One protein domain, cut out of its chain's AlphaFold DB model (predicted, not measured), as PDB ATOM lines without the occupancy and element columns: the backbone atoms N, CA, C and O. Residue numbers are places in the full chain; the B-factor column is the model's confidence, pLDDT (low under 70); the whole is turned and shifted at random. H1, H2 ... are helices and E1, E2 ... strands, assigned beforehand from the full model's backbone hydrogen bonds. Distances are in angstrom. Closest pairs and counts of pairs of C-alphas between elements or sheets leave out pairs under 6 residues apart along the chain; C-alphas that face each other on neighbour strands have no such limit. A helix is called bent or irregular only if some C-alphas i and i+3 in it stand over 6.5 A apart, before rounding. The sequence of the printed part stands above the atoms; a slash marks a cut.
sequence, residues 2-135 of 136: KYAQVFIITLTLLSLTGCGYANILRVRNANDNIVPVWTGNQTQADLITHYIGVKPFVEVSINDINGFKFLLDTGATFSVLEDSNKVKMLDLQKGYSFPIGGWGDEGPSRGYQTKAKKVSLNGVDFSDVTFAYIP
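This is residues 2 to 135 of the 136 residues of the protein "Peptidase A2 domain-containing protein" of Thalassotalea sp. ND16A (UniProt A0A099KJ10). Two small twisted sheets, a branched one of E1, E2, E3, E7 and E8 and a mixed one in the order E4, E9, E6, E5, make a body with one long helical arm: residues 2 to 18 of H1 stick out, and residues 19 to 31 pack on one face of the four-stranded sheet. The chain passes between the sheets at E3 to E4, at E6 to E7 and at E8 to E9, and short H2 lies at the side, where it only grazes the branched sheet with its residues 86 to 87. The printed part has 134 residues, of mixed class, with two named helices and nine named strands in the order H1 E1 E2 E3 E4 H2 E5 E6 E7 E8 E9. It is loose, with a radius of gyration of the C-alphas of 18.6 A and spans of 68 by 34 by 27 A.

In the branched sheet, E2 is residues 55 to 62, 21.1 A long, E1 is 49 to 52, E3 is 65 to 71, 17.4 A, E7 is 118 to 121 and E8 is 124 to 127. In the other sheet, E4 is 80 to 82, E9 is 130 to 134, 13.1 A, E6 is 109 to 115, 19.0 A, and E5 is 97 to 100. H1 is 2 to 31, 45.4 A, from C-alpha 2 at (-17.997, 6.304, 5.141) to C-alpha 31 at (12.839, -3.777, 36.881); H2 is 85 to 88. E9 ends with C-alpha 134 at (2.766, 9.402, 43.680).

E1, E2 and E3 form a meander, each strand the antiparallel neighbour of the one before. E1 and E7 lie on one side of E2, E3 on the other side. N 50 and O 57 of hairpin E1 and E2 are 2.8 A apart, N 60 and O 68 of hairpin E2 and E3 2.8 A, N 61 and O 120 of antiparallel E2 and E7 2.9 A, and N 126 and O 119 of hairpin E7 and E8 2.8 A. H2 only grazes this sheet, with residues 86 to 87. In the other sheet, E4 and E9 are parallel, with N 81 and O 132 at 2.8 A; E9 and E6 are antiparallel, with N 133 and O 112 at 2.8 A; E5 and E6 are a hairpin, with N 100 and O 109 at 2.8 A. E4, H2, E5 are a split strand-helix-strand unit, two strands running the same way with E9 and E6 between them, its crossover right-handed. H1 is on this sheet, slantwise to the strands; the closest C-alphas of H1 and E5, Gly 20 and Phe 98, are 5.1 A apart. H1 has a kink of 38 degrees near residue 19 and is irregular, C-alphas 28 and 31 being 7.1 A apart; 22 of its 26 O i to N i+4 pairs are within hydrogen-bond range, and H2 is too short for one.

The C-alphas farthest apart, Lys 2 and Asn 41, are 68.7 A apart. The printed part has no cut. The link H1 to E1 is long, 17 residues. No printed residue is under 70 in pLDDT.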
ATOM      1  N   LYS A   2     -17.481   6.338   3.752       80.75
ATOM      2  CA  LYS A   2     -17.997   6.304   5.141       80.75
ATOM      3  C   LYS A   2     -17.331   5.250   6.048       80.75
ATOM      4  O   LYS A   2     -16.908   5.581   7.145       80.75
ATOM      5  N   TYR A   3     -17.154   4.013   5.572       91.56
ATOM      6  CA  TYR A   3     -16.520   2.946   6.366       91.56
ATOM      7  C   TYR A   3     -15.031   3.188   6.654       91.56
ATOM      8  O   TYR A   3     -14.569   2.907   7.753       91.56
ATOM      9  N   ALA A   4     -14.293   3.763   5.699       92.56
ATOM     10  CA  ALA A   4     -12.886   4.113   5.892       92.56
ATOM     11  C   ALA A   4     -12.725   5.235   6.930       92.56
ATOM     12  O   ALA A   4     -11.841   5.169   7.776       92.56
ATOM     13  N   GLN A   5     -13.617   6.230   6.912       91.50
ATOM     14  CA  GLN A   5     -13.637   7.298   7.915       91.50
ATOM     15  C   GLN A   5     -13.944   6.756   9.315       91.50
ATOM     16  O   GLN A   5     -13.233   7.090  10.255       91.50
ATOM     17  N   VAL A   6     -14.945   5.877   9.449       93.88
ATOM     18  CA  VAL A   6     -15.261   5.220  10.731       93.88
ATOM     19  C   VAL A   6     -14.068   4.408  11.234       93.88
ATOM     20  O   VAL A   6     -13.686   4.559  12.388       93.88
ATOM     21  N   PHE A   7     -13.423   3.623  10.369       94.69
ATOM     22  CA  PHE A   7     -12.243   2.841  10.736       94.69
ATOM     23  C   PHE A   7     -11.084   3.718  11.236       94.69
ATOM     24  O   PHE A   7     -10.506   3.431  12.281       94.69
ATOM     25  N   ILE A   8     -10.780   4.816  10.534       94.88
ATOM     26  CA  ILE A   8      -9.727   5.762  10.937       94.88
ATOM     27  C   ILE A   8     -10.059   6.404  12.289       94.88
ATOM     28  O   ILE A   8      -9.182   6.504  13.148       94.88
ATOM     29  N   ILE A   9     -11.315   6.803  12.506       93.25
ATOM     30  CA  ILE A   9     -11.765   7.380  13.780       93.25
ATOM     31  C   ILE A   9     -11.613   6.359  14.912       93.25
ATOM     32  O   ILE A   9     -11.034   6.682  15.947       93.25
ATOM     33  N   THR A  10     -12.069   5.120  14.716       90.94
ATOM     34  CA  THR A  10     -11.937   4.054  15.718       90.94
ATOM     35  C   THR A  10     -10.471   3.765  16.040       90.94
ATOM     36  O   THR A  10     -10.111   3.703  17.213       90.94
ATOM     37  N   LEU A  11      -9.606   3.652  15.027       89.75
ATOM     38  CA  LEU A  11      -8.177   3.402  15.229       89.75
ATOM     39  C   LEU A  11      -7.497   4.551  15.990       89.75
ATOM     40  O   LEU A  11      -6.673   4.304  16.868       89.75
ATOM     41  N   THR A  12      -7.882   5.796  15.696       88.00
ATOM     42  CA  THR A  12      -7.363   6.990  16.381       88.00
ATOM     43  C   THR A  12      -7.826   7.052  17.838       88.00
ATOM     44  O   THR A  12      -7.053   7.397  18.725       88.00
ATOM     45  N   LEU A  13      -9.074   6.679  18.125       85.06
ATOM     46  CA  LEU A  13      -9.574   6.622  19.502       85.06
ATOM     47  C   LEU A  13      -8.858   5.540  20.325       85.06
ATOM     48  O   LEU A  13      -8.512   5.785  21.479       85.06
ATOM     49  N   LEU A  14      -8.591   4.375  19.729       83.44
ATOM     50  CA  LEU A  14      -7.850   3.290  20.382       83.44
ATOM     51  C   LEU A  14      -6.383   3.662  20.657       83.44
ATOM     52  O   LEU A  14      -5.851   3.311  21.710       83.44
ATOM     53  N   SER A  15      -5.725   4.390  19.750       79.69
ATOM     54  CA  SER A  15      -4.335   4.814  19.956       79.69
ATOM     55  C   SER A  15      -4.194   5.882  21.046       79.69
ATOM     56  O   SER A  15      -3.196   5.885  21.764       79.69
ATOM     57  N   LEU A  16      -5.202   6.741  21.232       77.00
ATOM     58  CA  LEU A  16      -5.207   7.772  22.277       77.00
ATOM     59  C   LEU A  16      -5.465   7.207  23.683       77.00
ATOM     60  O   LEU A  16      -4.889   7.703  24.652       77.00
ATOM     61  N   THR A  17      -6.292   6.167  23.819       75.69
ATOM     62  CA  THR A  17      -6.585   5.540  25.124       75.69
ATOM     63  C   THR A  17      -5.520   4.529  25.559       75.69
ATOM     64  O   THR A  17      -5.359   4.279  26.755       75.69
ATOM     65  N   GLY A  18      -4.738   3.985  24.621       79.00
ATOM     66  CA  GLY A  18      -3.700   2.987  24.896       79.00
ATOM     67  C   GLY A  18      -2.446   3.515  25.607       79.00
ATOM     68  O   GLY A  18      -1.735   2.734  26.241       79.00
ATOM     69  N   CYS A  19      -2.170   4.823  25.559       82.44
ATOM     70  CA  CYS A  19      -0.931   5.401  26.099       82.44
ATOM     71  C   CYS A  19      -0.745   5.155  27.605       82.44
ATOM     72  O   CYS A  19       0.356   4.827  28.046       82.44
ATOM     73  N   GLY A  20      -1.815   5.277  28.399       84.75
ATOM     74  CA  GLY A  20      -1.755   5.054  29.848       84.75
ATOM     75  C   GLY A  20      -1.421   3.602  30.194       84.75
ATOM     76  O   GLY A  20      -0.524   3.348  30.994       84.75
ATOM     77  N   TYR A  21      -2.080   2.653  29.530       87.44
ATOM     78  CA  TYR A  21      -1.823   1.222  29.705       87.44
ATOM     79  C   TYR A  21      -0.414   0.830  29.262       87.44
ATOM     80  O   TYR A  21       0.275   0.103  29.977       87.44
ATOM     81  N   ALA A  22       0.046   1.352  28.122       91.69
ATOM     82  CA  ALA A  22       1.412   1.133  27.659       91.69
ATOM     83  C   ALA A  22       2.434   1.633  28.691       91.69
ATOM     84  O   ALA A  22       3.396   0.933  28.992       91.69
ATOM     85  N   ASN A  23       2.204   2.802  29.294       93.56
ATOM     86  CA  ASN A  23       3.072   3.337  30.340       93.56
ATOM     87  C   ASN A  23       3.066   2.484  31.624       93.56
ATOM     88  O   ASN A  23       4.128   2.296  32.213       93.56
ATOM     89  N   ILE A  24       1.925   1.913  32.024       92.94
ATOM     90  CA  ILE A  24       1.867   0.965  33.154       92.94
ATOM     91  C   ILE A  24       2.723  -0.270  32.870       92.94
ATOM     92  O   ILE A  24       3.521  -0.667  33.718       92.94
ATOM     93  N   LEU A  25       2.588  -0.865  31.678       93.56
ATOM     94  CA  LEU A  25       3.401  -2.021  31.285       93.56
ATOM     95  C   LEU A  25       4.892  -1.670  31.298       93.56
ATOM     96  O   LEU A  25       5.699  -2.410  31.849       93.56
ATOM     97  N   ARG A  26       5.260  -0.492  30.783       95.00
ATOM     98  CA  ARG A  26       6.652  -0.028  30.801       95.00
ATOM     99  C   ARG A  26       7.227   0.069  32.213       95.00
ATOM    100  O   ARG A  26       8.370  -0.333  32.390       95.00
ATOM    101  N   VAL A  27       6.479   0.576  33.198       95.31
ATOM    102  CA  VAL A  27       6.954   0.632  34.597       95.31
ATOM    103  C   VAL A  27       6.992  -0.750  35.231       95.31
ATOM    104  O   VAL A  27       7.980  -1.074  35.884       95.31
ATOM    105  N   ARG A  28       5.965  -1.577  35.008       94.50
ATOM    106  CA  ARG A  28       5.918  -2.958  35.507       94.50
ATOM    107  C   ARG A  28       7.161  -3.741  35.098       94.50
ATOM    108  O   ARG A  28       7.773  -4.381  35.939       94.50
ATOM    109  N   ASN A  29       7.528  -3.661  33.824       95.94
ATOM    110  CA  ASN A  29       8.649  -4.411  33.271       95.94
ATOM    111  C   ASN A  29      10.005  -3.702  33.449       95.94
ATOM    112  O   ASN A  29      11.039  -4.254  33.074       95.94
ATOM    113  N   ALA A  30      10.036  -2.479  33.997       96.12
ATOM    114  CA  ALA A  30      11.258  -1.677  34.080       96.12
ATOM    115  C   ALA A  30      12.347  -2.324  34.947       96.12
ATOM    116  O   ALA A  30      13.530  -2.073  34.726       96.12
ATOM    117  N   ASN A  31      11.944  -3.158  35.910       96.44
ATOM    118  CA  ASN A  31      12.839  -3.777  36.881       96.44
ATOM    119  C   ASN A  31      13.060  -5.285  36.644       96.44
ATOM    120  O   ASN A  31      13.796  -5.897  37.410       96.44
ATOM    121  N   ASP A  32      12.483  -5.888  35.595       95.62
ATOM    122  CA  ASP A  32      12.506  -7.352  35.376       95.62
ATOM    123  C   ASP A  32      13.921  -7.934  35.223       95.62
ATOM    124  O   ASP A  32      14.158  -9.099  35.527       95.62
ATOM    125  N   ASN A  33      14.864  -7.117  34.747       95.19
ATOM    126  CA  ASN A  33      16.251  -7.520  34.502       95.19
ATOM    127  C   ASN A  33      17.219  -7.019  35.584       95.19
ATOM    128  O   ASN A  33      18.436  -7.104  35.403       95.19
ATOM    129  N   ILE A  34      16.707  -6.447  36.677       94.94
ATOM    130  CA  ILE A  34      17.553  -5.993  37.777       94.94
ATOM    131  C   ILE A  34      18.116  -7.215  38.496       94.94
ATOM    132  O   ILE A  34      17.383  -8.092  38.950       94.94
ATOM    133  N   VAL A  35      19.438  -7.241  38.621       94.94
ATOM    134  CA  VAL A  35      20.171  -8.286  39.330       94.94
ATOM    135  C   VAL A  35      20.724  -7.741  40.648       94.94
ATOM    136  O   VAL A  35      21.220  -6.611  40.675       94.94
ATOM    137  N   PRO A  36      20.644  -8.513  41.746       94.88
ATOM    138  CA  PRO A  36      21.242  -8.119  43.013       94.88
ATOM    139  C   PRO A  36      22.769  -8.140  42.913       94.88
ATOM    140  O   PRO A  36      23.363  -9.105  42.428       94.88
ATOM    141  N   VAL A  37      23.403  -7.096  43.433       95.00
ATOM    142  CA  VAL A  37      24.848  -7.026  43.645       95.00
ATOM    143  C   VAL A  37      25.108  -7.255  45.128       95.00
ATOM    144  O   VAL A  37      24.791  -6.420  45.973       95.00
ATOM    145  N   TRP A  38      25.657  -8.422  45.446       94.38
ATOM    146  CA  TRP A  38      25.951  -8.820  46.818       94.38
ATOM    147  C   TRP A  38      27.266  -8.222  47.305       94.38
ATOM    148  O   TRP A  38      28.254  -8.165  46.569       94.38
ATOM    149  N   THR A  39      27.301  -7.816  48.571       87.31
ATOM    150  CA  THR A  39      28.541  -7.364  49.205       87.31
ATOM    151  C   THR A  39      29.386  -8.572  49.623       87.31
ATOM    152  O   THR A  39      28.987  -9.375  50.467       87.31
ATOM    153  N   GLY A  40      30.585  -8.698  49.053       85.88
ATOM    154  CA  GLY A  40      31.503  -9.801  49.354       85.88
ATOM    155  C   GLY A  40      31.009 -11.150  48.817       85.88
ATOM    156  O   GLY A  40      30.507 -11.230  47.702       85.88
ATOM    157  N   ASN A  41      31.159 -12.214  49.612       86.25
ATOM    158  CA  ASN A  41      30.771 -13.585  49.235       86.25
ATOM    159  C   ASN A  41      29.360 -13.971  49.720       86.25
ATOM    160  O   ASN A  41      29.056 -15.154  49.865       86.25
ATOM    161  N   GLN A  42      28.518 -12.990  50.050       87.06
ATOM    162  CA  GLN A  42      27.159 -13.248  50.517       87.06
ATOM    163  C   GLN A  42      26.241 -13.643  49.355       87.06
ATOM    164  O   GLN A  42      26.402 -13.179  48.232       87.06
ATOM    165  N   THR A  43      25.251 -14.484  49.645       87.94
ATOM    166  CA  THR A  43      24.165 -14.850  48.714       87.94
ATOM    167  C   THR A  43      22.788 -14.781  49.377       87.94
ATOM    168  O   THR A  43      21.790 -15.188  48.786       87.94
ATOM    169  N   GLN A  44      22.740 -14.325  50.628       91.06
ATOM    170  CA  GLN A  44      21.539 -14.190  51.441       91.06
ATOM    171  C   GLN A  44      21.658 -12.925  52.290       91.06
ATOM    172  O   GLN A  44      22.748 -12.591  52.756       91.06
ATOM    173  N   ALA A  45      20.532 -12.242  52.484       90.00
ATOM    174  CA  ALA A  45      20.409 -11.105  53.382       90.00
ATOM    175  C   ALA A  45      19.228 -11.328  54.326       90.00
ATOM    176  O   ALA A  45      18.117 -11.621  53.882       90.00
ATOM    177  N   ASP A  46      19.473 -11.152  55.621       90.06
ATOM    178  CA  ASP A  46      18.427 -11.197  56.635       90.06
ATOM    179  C   ASP A  46      17.835  -9.800  56.802       90.06
ATOM    180  O   ASP A  46      18.510  -8.861  57.220       90.06
ATOM    181  N   LEU A  47      16.571  -9.626  56.434       90.25
ATOM    182  CA  LEU A  47      15.927  -8.318  56.489       90.25
ATOM    183  C   LEU A  47      15.385  -8.060  57.893       90.25
ATOM    184  O   LEU A  47      14.507  -8.778  58.371       90.25
ATOM    185  N   ILE A  48      15.875  -7.005  58.543       88.88
ATOM    186  CA  ILE A  48      15.302  -6.545  59.809       88.88
ATOM    187  C   ILE A  48      13.962  -5.877  59.498       88.88
ATOM    188  O   ILE A  48      13.912  -4.821  58.867       88.88
ATOM    189  N   THR A  49      12.874  -6.511  59.932       91.44
ATOM    190  CA  THR A  49      11.516  -6.014  59.702       91.44
ATOM    191  C   THR A  49      10.978  -5.233  60.896       91.44
ATOM    192  O   THR A  49      11.072  -5.687  62.038       91.44
ATOM    193  N   HIS A  50      10.313  -4.116  60.623       92.88
ATOM    194  CA  HIS A  50       9.510  -3.358  61.576       92.88
ATOM    195  C   HIS A  50       8.030  -3.530  61.250       92.88
ATOM    196  O   HIS A  50       7.629  -3.380  60.101       92.88
ATOM    197  N   TYR A  51       7.203  -3.803  62.252       92.44
ATOM    198  CA  TYR A  51       5.770  -3.992  62.042       92.44
ATOM    199  C   TYR A  51       4.996  -2.753  62.479       92.44
ATOM    200  O   TYR A  51       5.136  -2.289  63.611       92.44
ATOM    201  N   ILE A  52       4.160  -2.230  61.582       89.44
ATOM    202  CA  ILE A  52       3.125  -1.246  61.921       89.44
ATOM    203  C   ILE A  52       1.787  -1.966  61.776       89.44
ATOM    204  O   ILE A  52       1.305  -2.213  60.668       89.44
ATOM    205  N   GLY A  53       1.219  -2.385  62.908       92.19
ATOM    206  CA  GLY A  53       0.139  -3.370  62.916       92.19
ATOM    207  C   GLY A  53       0.633  -4.708  62.362       92.19
ATOM    208  O   GLY A  53       1.630  -5.242  62.834       92.19
ATOM    209  N   VAL A  54      -0.046  -5.234  61.341       91.62
ATOM    210  CA  VAL A  54       0.324  -6.499  60.670       91.62
ATOM    211  C   VAL A  54       1.224  -6.303  59.446       91.62
ATOM    212  O   VAL A  54       1.600  -7.272  58.794       91.62
ATOM    213  N   LYS A  55       1.543  -5.053  59.095       93.50
ATOM    214  CA  LYS A  55       2.254  -4.719  57.860       93.50
ATOM    215  C   LYS A  55       3.774  -4.735  58.088       93.50
ATOM    216  O   LYS A  55       4.234  -3.966  58.938       93.50
ATOM    217  N   PRO A  56       4.543  -5.572  57.362       95.69
ATOM    218  CA  PRO A  56       5.993  -5.651  57.501       95.69
ATOM    219  C   PRO A  56       6.696  -4.556  56.694       95.69
ATOM    220  O   PRO A  56       6.512  -4.440  55.484       95.69
ATOM    221  N   PHE A  57       7.551  -3.786  57.355       96.25
ATOM    222  CA  PHE A  57       8.397  -2.774  56.734       96.25
ATOM    223  C   PHE A  57       9.868  -3.147  56.849       96.25
ATOM    224  O   PHE A  57      10.283  -3.693  57.866       96.25
ATOM    225  N   VAL A  58      10.663  -2.788  55.848       95.69
ATOM    226  CA  VAL A  58      12.125  -2.913  55.864       95.69
ATOM    227  C   VAL A  58      12.779  -1.558  55.627       95.69
ATOM    228  O   VAL A  58      12.204  -0.685  54.972       95.69
ATOM    229  N   GLU A  59      13.975  -1.382  56.177       95.00
ATOM    230  CA  GLU A  59      14.775  -0.175  55.979       95.00
ATOM    231  C   GLU A  59      15.577  -0.275  54.679       95.00
ATOM    232  O   GLU A  59      16.324  -1.226  54.455       95.00
ATOM    233  N   VAL A  60      15.430   0.740  53.836       96.06
ATOM    234  CA  VAL A  60      16.047   0.853  52.516       96.06
ATOM    235  C   VAL A  60      16.865   2.139  52.458       96.06
ATOM    236  O   VAL A  60      16.496   3.168  53.035       96.06
ATOM    237  N   SER A  61      17.979   2.086  51.736       96.62
ATOM    238  CA  SER A  61      18.713   3.273  51.300       96.62
ATOM    239  C   SER A  61      18.454   3.524  49.822       96.62
ATOM    240  O   SER A  61      18.450   2.583  49.028       96.62
ATOM    241  N   ILE A  62      18.235   4.780  49.442       97.94
ATOM    242  CA  ILE A  62      18.063   5.183  48.041       97.94
ATOM    243  C   ILE A  62      19.081   6.272  47.741       97.94
ATOM    244  O   ILE A  62      19.106   7.288  48.431       97.94
ATOM    245  N   ASN A  63      19.904   6.072  46.709       96.81
ATOM    246  CA  ASN A  63      21.010   6.966  46.347       96.81
ATOM    247  C   ASN A  63      21.862   7.352  47.575       96.81
ATOM    248  O   ASN A  63      22.124   8.529  47.808       96.81
ATOM    249  N   ASP A  64      22.221   6.352  48.388       94.19
ATOM    250  CA  ASP A  64      23.015   6.477  49.622       94.19
ATOM    251  C   ASP A  64      22.347   7.270  50.769       94.19
ATOM    252  O   ASP A  64      22.940   7.466  51.834       94.19
ATOM    253  N   ILE A  65      21.084   7.679  50.611       95.81
ATOM    254  CA  ILE A  65      20.281   8.282  51.678       95.81
ATOM    255  C   ILE A  65      19.546   7.169  52.429       95.81
ATOM    256  O   ILE A  65      18.649   6.515  51.901       95.81
ATOM    257  N   ASN A  66      19.911   6.972  53.695       94.25
ATOM    258  CA  ASN A  66      19.383   5.893  54.531       94.25
ATOM    259  C   ASN A  66      18.026   6.219  55.163       94.25
ATOM    260  O   ASN A  66      17.694   7.383  55.394       94.25
ATOM    261  N   GLY A  67      17.300   5.177  55.572       92.31
ATOM    262  CA  GLY A  67      16.159   5.255  56.488       92.31
ATOM    263  C   GLY A  67      14.805   5.421  55.798       92.31
ATOM    264  O   GLY A  67      13.949   6.156  56.304       92.31
ATOM    265  N   PHE A  68      14.653   4.892  54.586       95.25
ATOM    266  CA  PHE A  68      13.352   4.782  53.938       95.25
ATOM    267  C   PHE A  68      12.671   3.499  54.399       95.25
ATOM    268  O   PHE A  68      13.251   2.424  54.297       95.25
ATOM    269  N   LYS A  69      11.419   3.602  54.846       94.06
ATOM    270  CA  LYS A  69      10.624   2.438  55.236       94.06
ATOM    271  C   LYS A  69       9.799   1.964  54.057       94.06
ATOM    272  O   LYS A  69       8.893   2.670  53.622       94.06
ATOM    273  N   PHE A  70      10.093   0.765  53.578       96.06
ATOM    274  CA  PHE A  70       9.342   0.127  52.504       96.06
ATOM    275  C   PHE A  70       8.450  -0.963  53.062       96.06
ATOM    276  O   PHE A  70       8.935  -1.867  53.738       96.06
ATOM    277  N   LEU A  71       7.158  -0.887  52.751       96.38
ATOM    278  CA  LEU A  71       6.235  -1.991  52.961       96.38
ATOM    279  C   LEU A  71       6.597  -3.130  52.002       96.38
ATOM    280  O   LEU A  71       6.696  -2.911  50.794       96.38
ATOM    281  N   LEU A  72       6.753  -4.343  52.526       94.88
ATOM    282  CA  LEU A  72       6.823  -5.536  51.686       94.88
ATOM    283  C   LEU A  72       5.401  -5.924  51.263       94.88
ATOM    284  O   LEU A  72       4.663  -6.547  52.025       94.88
ATOM    285  N   ASP A  73       5.027  -5.528  50.048       94.19
ATOM    286  CA  ASP A  73       3.718  -5.800  49.453       94.19
ATOM    287  C   ASP A  73       3.868  -6.708  48.227       94.19
ATOM    288  O   ASP A  73       4.267  -6.271  47.150       94.19
ATOM    289  N   THR A  74       3.544  -7.991  48.389       93.06
ATOM    290  CA  THR A  74       3.586  -8.977  47.294       93.06
ATOM    291  C   THR A  74       2.431  -8.823  46.300       93.06
ATOM    292  O   THR A  74       2.482  -9.407  45.218       93.06
ATOM    293  N   GLY A  75       1.400  -8.039  46.637       92.94
ATOM    294  CA  GLY A  75       0.312  -7.675  45.730       92.94
ATOM    295  C   GLY A  75       0.654  -6.491  44.822       92.94
ATOM    296  O   GLY A  75      -0.016  -6.280  43.806       92.94
ATOM    297  N   ALA A  76       1.705  -5.730  45.141       93.31
ATOM    298  CA  ALA A  76       2.160  -4.617  44.322       93.31
ATOM    299  C   ALA A  76       2.918  -5.113  43.078       93.31
ATOM    300  O   ALA A  76       3.817  -5.946  43.146       93.31
ATOM    301  N   THR A  77       2.569  -4.567  41.911       91.25
ATOM    302  CA  THR A  77       3.191  -4.941  40.625       91.25
ATOM    303  C   THR A  77       4.511  -4.203  40.351       91.25
ATOM    304  O   THR A  77       5.291  -4.621  39.501       91.25
ATOM    305  N   PHE A  78       4.763  -3.097  41.045       93.94
ATOM    306  CA  PHE A  78       5.991  -2.306  40.974       93.94
ATOM    307  C   PHE A  78       6.174  -1.549  42.293       93.94
ATOM    308  O   PHE A  78       5.208  -1.312  43.019       93.94
ATOM    309  N   SER A  79       7.406  -1.149  42.605       96.25
ATOM    310  CA  SER A  79       7.704  -0.386  43.820       96.25
ATOM    311  C   SER A  79       7.222   1.063  43.708       96.25
ATOM    312  O   SER A  79       7.393   1.708  42.669       96.25
ATOM    313  N   VAL A  80       6.653   1.588  44.793       96.69
ATOM    314  CA  VAL A  80       6.049   2.925  44.846       96.69
ATOM    315  C   VAL A  80       6.794   3.811  45.845       96.69
ATOM    316  O   VAL A  80       7.158   3.364  46.930       96.69
ATOM    317  N   LEU A  81       7.014   5.070  45.471       97.19
ATOM    318  CA  LEU A  81       7.458   6.152  46.341       97.19
ATOM    319  C   LEU A  81       6.306   7.133  46.538       97.19
ATOM    320  O   LEU A  81       5.861   7.788  45.595       97.19
ATOM    321  N   GLU A  82       5.845   7.246  47.772       94.75
ATOM    322  CA  GLU A  82       4.838   8.225  48.166       94.75
ATOM    323  C   GLU A  82       5.484   9.566  48.516       94.75
ATOM    324  O   GLU A  82       6.629   9.630  48.985       94.75
ATOM    325  N   ASP A  83       4.748  10.654  48.289       92.25
ATOM    326  CA  ASP A  83       5.255  11.984  48.580       92.25
ATOM    327  C   ASP A  83       5.572  12.171  50.065       92.25
ATOM    328  O   ASP A  83       4.735  12.025  50.950       92.25
ATOM    329  N   SER A  84       6.821  12.523  50.340       93.88
ATOM    330  CA  SER A  84       7.285  12.874  51.675       93.88
ATOM    331  C   SER A  84       8.470  13.818  51.556       93.88
ATOM    332  O   SER A  84       9.166  13.832  50.538       93.88
ATOM    333  N   ASN A  85       8.762  14.576  52.615       93.56
ATOM    334  CA  ASN A  85       9.936  15.456  52.636       93.56
ATOM    335  C   ASN A  85      11.224  14.691  52.295       93.56
ATOM    336  O   ASN A  85      12.071  15.201  51.569       93.56
ATOM    337  N   LYS A  86      11.339  13.438  52.747       93.69
ATOM    338  CA  LYS A  86      12.511  12.599  52.500       93.69
ATOM    339  C   LYS A  86      12.612  12.119  51.051       93.69
ATOM    340  O   LYS A  86      13.706  12.095  50.504       93.69
ATOM    341  N   VAL A  87      11.489  11.780  50.413       95.19
ATOM    342  CA  VAL A  87      11.465  11.435  48.980       95.19
ATOM    343  C   VAL A  87      11.776  12.661  48.122       95.19
ATOM    344  O   VAL A  87      12.534  12.547  47.165       95.19
ATOM    345  N   LYS A  88      11.293  13.854  48.496       93.19
ATOM    346  CA  LYS A  88      11.630  15.110  47.800       93.19
ATOM    347  C   LYS A  88      13.128  15.417  47.843       93.19
ATOM    348  O   LYS A  88      13.669  15.887  46.850       93.19
ATOM    349  N   MET A  89      13.807  15.104  48.950       93.06
ATOM    350  CA  MET A  89      15.264  15.272  49.079       93.06
ATOM    351  C   MET A  89      16.077  14.400  48.113       93.06
ATOM    352  O   MET A  89      17.245  14.698  47.888       93.06
ATOM    353  N   LEU A  90      15.489  13.337  47.552       95.25
ATOM    354  CA  LEU A  90      16.161  12.504  46.553       95.25
ATOM    355  C   LEU A  90      16.317  13.215  45.199       95.25
ATOM    356  O   LEU A  90      17.097  12.739  44.377       95.25
ATOM    357  N   ASP A  91      15.554  14.292  44.963       94.88
ATOM    358  CA  ASP A  91      15.532  15.075  43.718       94.88
ATOM    359  C   ASP A  91      15.451  14.199  42.454       94.88
ATOM    360  O   ASP A  91      16.163  14.380  41.464       94.88
ATOM    361  N   LEU A  92      14.605  13.163  42.504       96.12
ATOM    362  CA  LEU A  92      14.476  12.235  41.390       96.12
ATOM    363  C   LEU A  92      13.666  12.863  40.253       96.12
ATOM    364  O   LEU A  92      12.608  13.465  40.458       96.12
ATOM    365  N   GLN A  93      14.126  12.648  39.023       96.06
ATOM    366  CA  GLN A  93      13.440  13.149  37.840       96.06
ATOM    367  C   GLN A  93      12.054  12.504  37.690       96.06
ATOM    368  O   GLN A  93      11.910  11.279  37.744       96.06
ATOM    369  N   LYS A  94      11.035  13.336  37.440       95.69
ATOM    370  CA  LYS A  94       9.697  12.882  37.040       95.69
ATOM    371  C   LYS A  94       9.688  12.571  35.544       95.69
ATOM    372  O   LYS A  94       9.964  13.443  34.722       95.69
ATOM    373  N   GLY A  95       9.379  11.328  35.209       96.75
ATOM    374  CA  GLY A  95       9.201  10.836  33.850       96.75
ATOM    375  C   GLY A  95       7.756  10.959  33.370       96.75
ATOM    376  O   GLY A  95       7.012  11.863  33.756       96.75
ATOM    377  N   TYR A  96       7.349  10.027  32.509       95.56
ATOM    378  CA  TYR A  96       5.983   9.974  31.993       95.56
ATOM    379  C   TYR A  96       4.974   9.639  33.099       95.56
ATOM    380  O   TYR A  96       5.297   8.966  34.081       95.56
ATOM    381  N   SER A  97       3.735  10.090  32.914       95.62
ATOM    382  CA  SER A  97       2.633   9.796  33.822       95.62
ATOM    383  C   SER A  97       1.864   8.542  33.414       95.62
ATOM    384  O   SER A  97       1.848   8.132  32.246       95.62
ATOM    385  N   PHE A  98       1.212   7.934  34.397       94.88
ATOM    386  CA  PHE A  98       0.301   6.811  34.212       94.88
ATOM    387  C   PHE A  98      -0.705   6.742  35.369       94.88
ATOM    388  O   PHE A  98      -0.415   7.224  36.468       94.88
ATOM    389  N   PRO A  99      -1.905   6.187  35.136       93.62
ATOM    390  CA  PRO A  99      -2.853   5.953  36.213       93.62
ATOM    391  C   PRO A  99      -2.386   4.776  37.079       93.62
ATOM    392  O   PRO A  99      -1.941   3.754  36.560       93.62
ATOM    393  N   ILE A 100      -2.511   4.916  38.395       92.44
ATOM    394  CA  ILE A 100      -2.271   3.859  39.378       92.44
ATOM    395  C   ILE A 100      -3.601   3.558  40.054       92.44
ATOM    396  O   ILE A 100      -4.201   4.430  40.677       92.44
ATOM    397  N   GLY A 101      -4.075   2.327  39.885       90.31
ATOM    398  CA  GLY A 101      -5.241   1.813  40.595       90.31
ATOM    399  C   GLY A 101      -4.833   1.094  41.876       90.31
ATOM    400  O   GLY A 101      -3.706   0.616  41.998       90.31
ATOM    401  N   GLY A 102      -5.772   0.985  42.806       86.94
ATOM    402  CA  GLY A 102      -5.608   0.253  44.054       86.94
ATOM    403  C   GLY A 102      -6.962  -0.173  44.601       86.94
ATOM    404  O   GLY A 102      -7.996   0.037  43.967       86.94
ATOM    405  N   TRP A 103      -6.953  -0.787  45.778       83.19
ATOM    406  CA  TRP A 103      -8.186  -1.100  46.484       83.19
ATOM    407  C   TRP A 103      -8.725   0.174  47.149       83.19
ATOM    408  O   TRP A 103      -8.100   0.711  48.061       83.19
ATOM    409  N   GLY A 104      -9.850   0.677  46.648       85.62
ATOM    410  CA  GLY A 104     -10.516   1.893  47.110       85.62
ATOM    411  C   GLY A 104     -11.681   2.252  46.188       85.62
ATOM    412  O   GLY A 104     -11.779   1.724  45.080       85.62
ATOM    413  N   ASP A 105     -12.552   3.147  46.648       86.19
ATOM    414  CA  ASP A 105     -13.742   3.579  45.895       86.19
ATOM    415  C   ASP A 105     -13.485   4.827  45.029       86.19
ATOM    416  O   ASP A 105     -14.367   5.300  44.310       86.19
ATOM    417  N   GLU A 106     -12.273   5.377  45.100       87.44
ATOM    418  CA  GLU A 106     -11.858   6.540  44.322       87.44
ATOM    419  C   GLU A 106     -11.305   6.162  42.939       87.44
ATOM    420  O   GLU A 106     -11.000   5.008  42.632       87.44
ATOM    421  N   GLY A 107     -11.169   7.173  42.078       86.56
ATOM    422  CA  GLY A 107     -10.502   7.017  40.789       86.56
ATOM    423  C   GLY A 107      -9.000   6.729  40.934       86.56
ATOM    424  O   GLY A 107      -8.412   6.952  41.991       86.56
ATOM    425  N   PRO A 108      -8.338   6.270  39.858       89.62
ATOM    426  CA  PRO A 108      -6.908   5.995  39.892       89.62
ATOM    427  C   PRO A 108      -6.096   7.260  40.196       89.62
ATOM    428  O   PRO A 108      -6.302   8.312  39.581       89.62
ATOM    429  N   SER A 109      -5.115   7.138  41.089       91.88
ATOM    430  CA  SER A 109      -4.145   8.197  41.363       91.88
ATOM    431  C   SER A 109      -3.237   8.418  40.153       91.88
ATOM    432  O   SER A 109      -2.962   7.505  39.370       91.88
ATOM    433  N   ARG A 110      -2.725   9.641  39.984       93.50
ATOM    434  CA  ARG A 110      -1.739   9.934  38.937       93.50
ATOM    435  C   ARG A 110      -0.330   9.645  39.449       93.50
ATOM    436  O   ARG A 110       0.199  10.415  40.245       93.50
ATOM    437  N   GLY A 111       0.283   8.586  38.935       95.38
ATOM    438  CA  GLY A 111       1.687   8.265  39.164       95.38
ATOM    439  C   GLY A 111       2.610   8.826  38.087       95.38
ATOM    440  O   GLY A 111       2.178   9.145  36.973       95.38
ATOM    441  N   TYR A 112       3.896   8.910  38.416       97.00
ATOM    442  CA  TYR A 112       4.975   9.281  37.502       97.00
ATOM    443  C   TYR A 112       6.103   8.266  37.592       97.00
ATOM    444  O   TYR A 112       6.440   7.798  38.674       97.00
ATOM    445  N   GLN A 113       6.725   7.947  36.465       97.88
ATOM    446  CA  GLN A 113       7.917   7.112  36.486       97.88
ATOM    447  C   GLN A 113       9.067   7.913  37.098       97.88
ATOM    448  O   GLN A 113       9.235   9.093  36.796       97.88
ATOM    449  N   THR A 114       9.872   7.283  37.943       97.81
ATOM    450  CA  THR A 114      11.134   7.857  38.403       97.81
ATOM    451  C   THR A 114      12.201   6.779  38.542       97.81
ATOM    452  O   THR A 114      11.888   5.588  38.496       97.81
ATOM    453  N   LYS A 115      13.472   7.174  38.637       97.94
ATOM    454  CA  LYS A 115      14.604   6.242  38.645       97.94
ATOM    455  C   LYS A 115      15.605   6.618  39.728       97.94
ATOM    456  O   LYS A 115      16.109   7.738  39.740       97.94
ATOM    457  N   ALA A 116      15.914   5.665  40.596       98.06
ATOM    458  CA  ALA A 116      17.040   5.749  41.511       98.06
ATOM    459  C   ALA A 116      18.284   5.146  40.851       98.06
ATOM    460  O   ALA A 116      18.204   4.144  40.142       98.06
ATOM    461  N   LYS A 117      19.450   5.739  41.107       97.62
ATOM    462  CA  LYS A 117      20.732   5.186  40.653       97.62
ATOM    463  C   LYS A 117      21.080   3.930  41.439       97.62
ATOM    464  O   LYS A 117      21.604   2.976  40.869       97.62
ATOM    465  N   LYS A 118      20.778   3.943  42.739       97.62
ATOM    466  CA  LYS A 118      21.099   2.866  43.667       97.62
ATOM    467  C   LYS A 118      19.992   2.689  44.695       97.62
ATOM    468  O   LYS A 118      19.510   3.672  45.258       97.62
ATOM    469  N   VAL A 119      19.629   1.442  44.952       97.81
ATOM    470  CA  VAL A 119      18.788   1.034  46.078       97.81
ATOM    471  C   VAL A 119      19.552  -0.025  46.850       97.81
ATOM    472  O   VAL A 119      20.016  -0.992  46.253       97.81
ATOM    473  N   SER A 120      19.680   0.153  48.157       96.00
ATOM    474  CA  SER A 120      20.390  -0.784  49.023       96.00
ATOM    475  C   SER A 120      19.473  -1.316  50.105       96.00
ATOM    476  O   SER A 120      18.746  -0.561  50.758       96.00
ATOM    477  N   LEU A 121      19.558  -2.623  50.319       93.50
ATOM    478  CA  LEU A 121      18.806  -3.359  51.318       93.50
ATOM    479  C   LEU A 121      19.750  -4.373  51.973       93.50
ATOM    480  O   LEU A 121      20.117  -5.366  51.360       93.50
ATOM    481  N   ASN A 122      20.168  -4.080  53.206       90.12
ATOM    482  CA  ASN A 122      21.035  -4.913  54.050       90.12
ATOM    483  C   ASN A 122      22.116  -5.738  53.307       90.12
ATOM    484  O   ASN A 122      22.030  -6.960  53.218       90.12
ATOM    485  N   GLY A 123      23.144  -5.073  52.772       88.88
ATOM    486  CA  GLY A 123      24.271  -5.748  52.106       88.88
ATOM    487  C   GLY A 123      24.010  -6.179  50.657       88.88
ATOM    488  O   GLY A 123      24.925  -6.698  50.011       88.88
ATOM    489  N   VAL A 124      22.809  -5.917  50.131       94.81
ATOM    490  CA  VAL A 124      22.442  -6.116  48.724       94.81
ATOM    491  C   VAL A 124      22.168  -4.776  48.066       94.81
ATOM    492  O   VAL A 124      21.355  -3.989  48.555       94.81
ATOM    493  N   ASP A 125      22.819  -4.549  46.934       96.12
ATOM    494  CA  ASP A 125      22.655  -3.354  46.125       96.12
ATOM    495  C   ASP A 125      21.936  -3.680  44.814       96.12
ATOM    496  O   ASP A 125      22.153  -4.717  44.188       96.12
ATOM    497  N   PHE A 126      21.101  -2.751  44.372       97.06
ATOM    498  CA  PHE A 126      20.411  -2.790  43.093       97.06
ATOM    499  C   PHE A 126      20.680  -1.481  42.363       97.06
ATOM    500  O   PHE A 126      20.470  -0.391  42.906       97.06
ATOM    501  N   SER A 127      21.152  -1.578  41.126       97.12
ATOM    502  CA  SER A 127      21.380  -0.411  40.279       97.12
ATOM    503  C   SER A 127      20.147  -0.095  39.448       97.12
ATOM    504  O   SER A 127      19.405  -0.990  39.049       97.12
ATOM    505  N   ASP A 128      19.968   1.190  39.144       96.75
ATOM    506  CA  ASP A 128      19.026   1.652  38.125       96.75
ATOM    507  C   ASP A 128      17.548   1.285  38.374       96.75
ATOM    508  O   ASP A 128      16.769   1.105  37.435       96.75
ATOM    509  N   VAL A 129      17.141   1.239  39.646       98.06
ATOM    510  CA  VAL A 129      15.787   0.852  40.059       98.06
ATOM    511  C   VAL A 129      14.755   1.905  39.670       98.06
ATOM    512  O   VAL A 129      14.851   3.079  40.038       98.06
ATOM    513  N   THR A 130      13.723   1.469  38.953       98.19
ATOM    514  CA  THR A 130      12.568   2.297  38.609       98.19
ATOM    515  C   THR A 130      11.499   2.212  39.694       98.19
ATOM    516  O   THR A 130      11.167   1.129  40.171       98.19
ATOM    517  N   PHE A 131      10.925   3.361  40.043       98.00
ATOM    518  CA  PHE A 131       9.791   3.481  40.955       98.00
ATOM    519  C   PHE A 131       8.620   4.184  40.272       98.00
ATOM    520  O   PHE A 131       8.796   5.001  39.361       98.00
ATOM    521  N   ALA A 132       7.420   3.912  40.768       97.44
ATOM    522  CA  ALA A 132       6.268   4.775  40.577       97.44
ATOM    523  C   ALA A 132       6.240   5.833  41.686       97.44
ATOM    524  O   ALA A 132       6.180   5.491  42.858       97.44
ATOM    525  N   TYR A 133       6.274   7.114  41.342       97.31
ATOM    526  CA  TYR A 133       6.151   8.214  42.294       97.31
ATOM    527  C   TYR A 133       4.725   8.771  42.298       97.31
ATOM    528  O   TYR A 133       4.215   9.163  41.242       97.31
ATOM    529  N   ILE A 134       4.103   8.831  43.475       95.12
ATOM    530  CA  ILE A 134       2.766   9.402  43.680       95.12
ATOM    531  C   ILE A 134       2.907  10.718  44.456       95.12
ATOM    532  O   ILE A 134       3.237  10.683  45.642       95.12
ATOM    533  N   PRO A 135       2.678  11.880  43.813       90.62
ATOM    534  CA  PRO A 135       2.556  13.147  44.520       90.62
ATOM    535  C   PRO A 135       1.196  13.220  45.227       90.62
ATOM    536  O   PRO A 135       0.171  13.018  44.573       90.62
TER     537      PRO A 135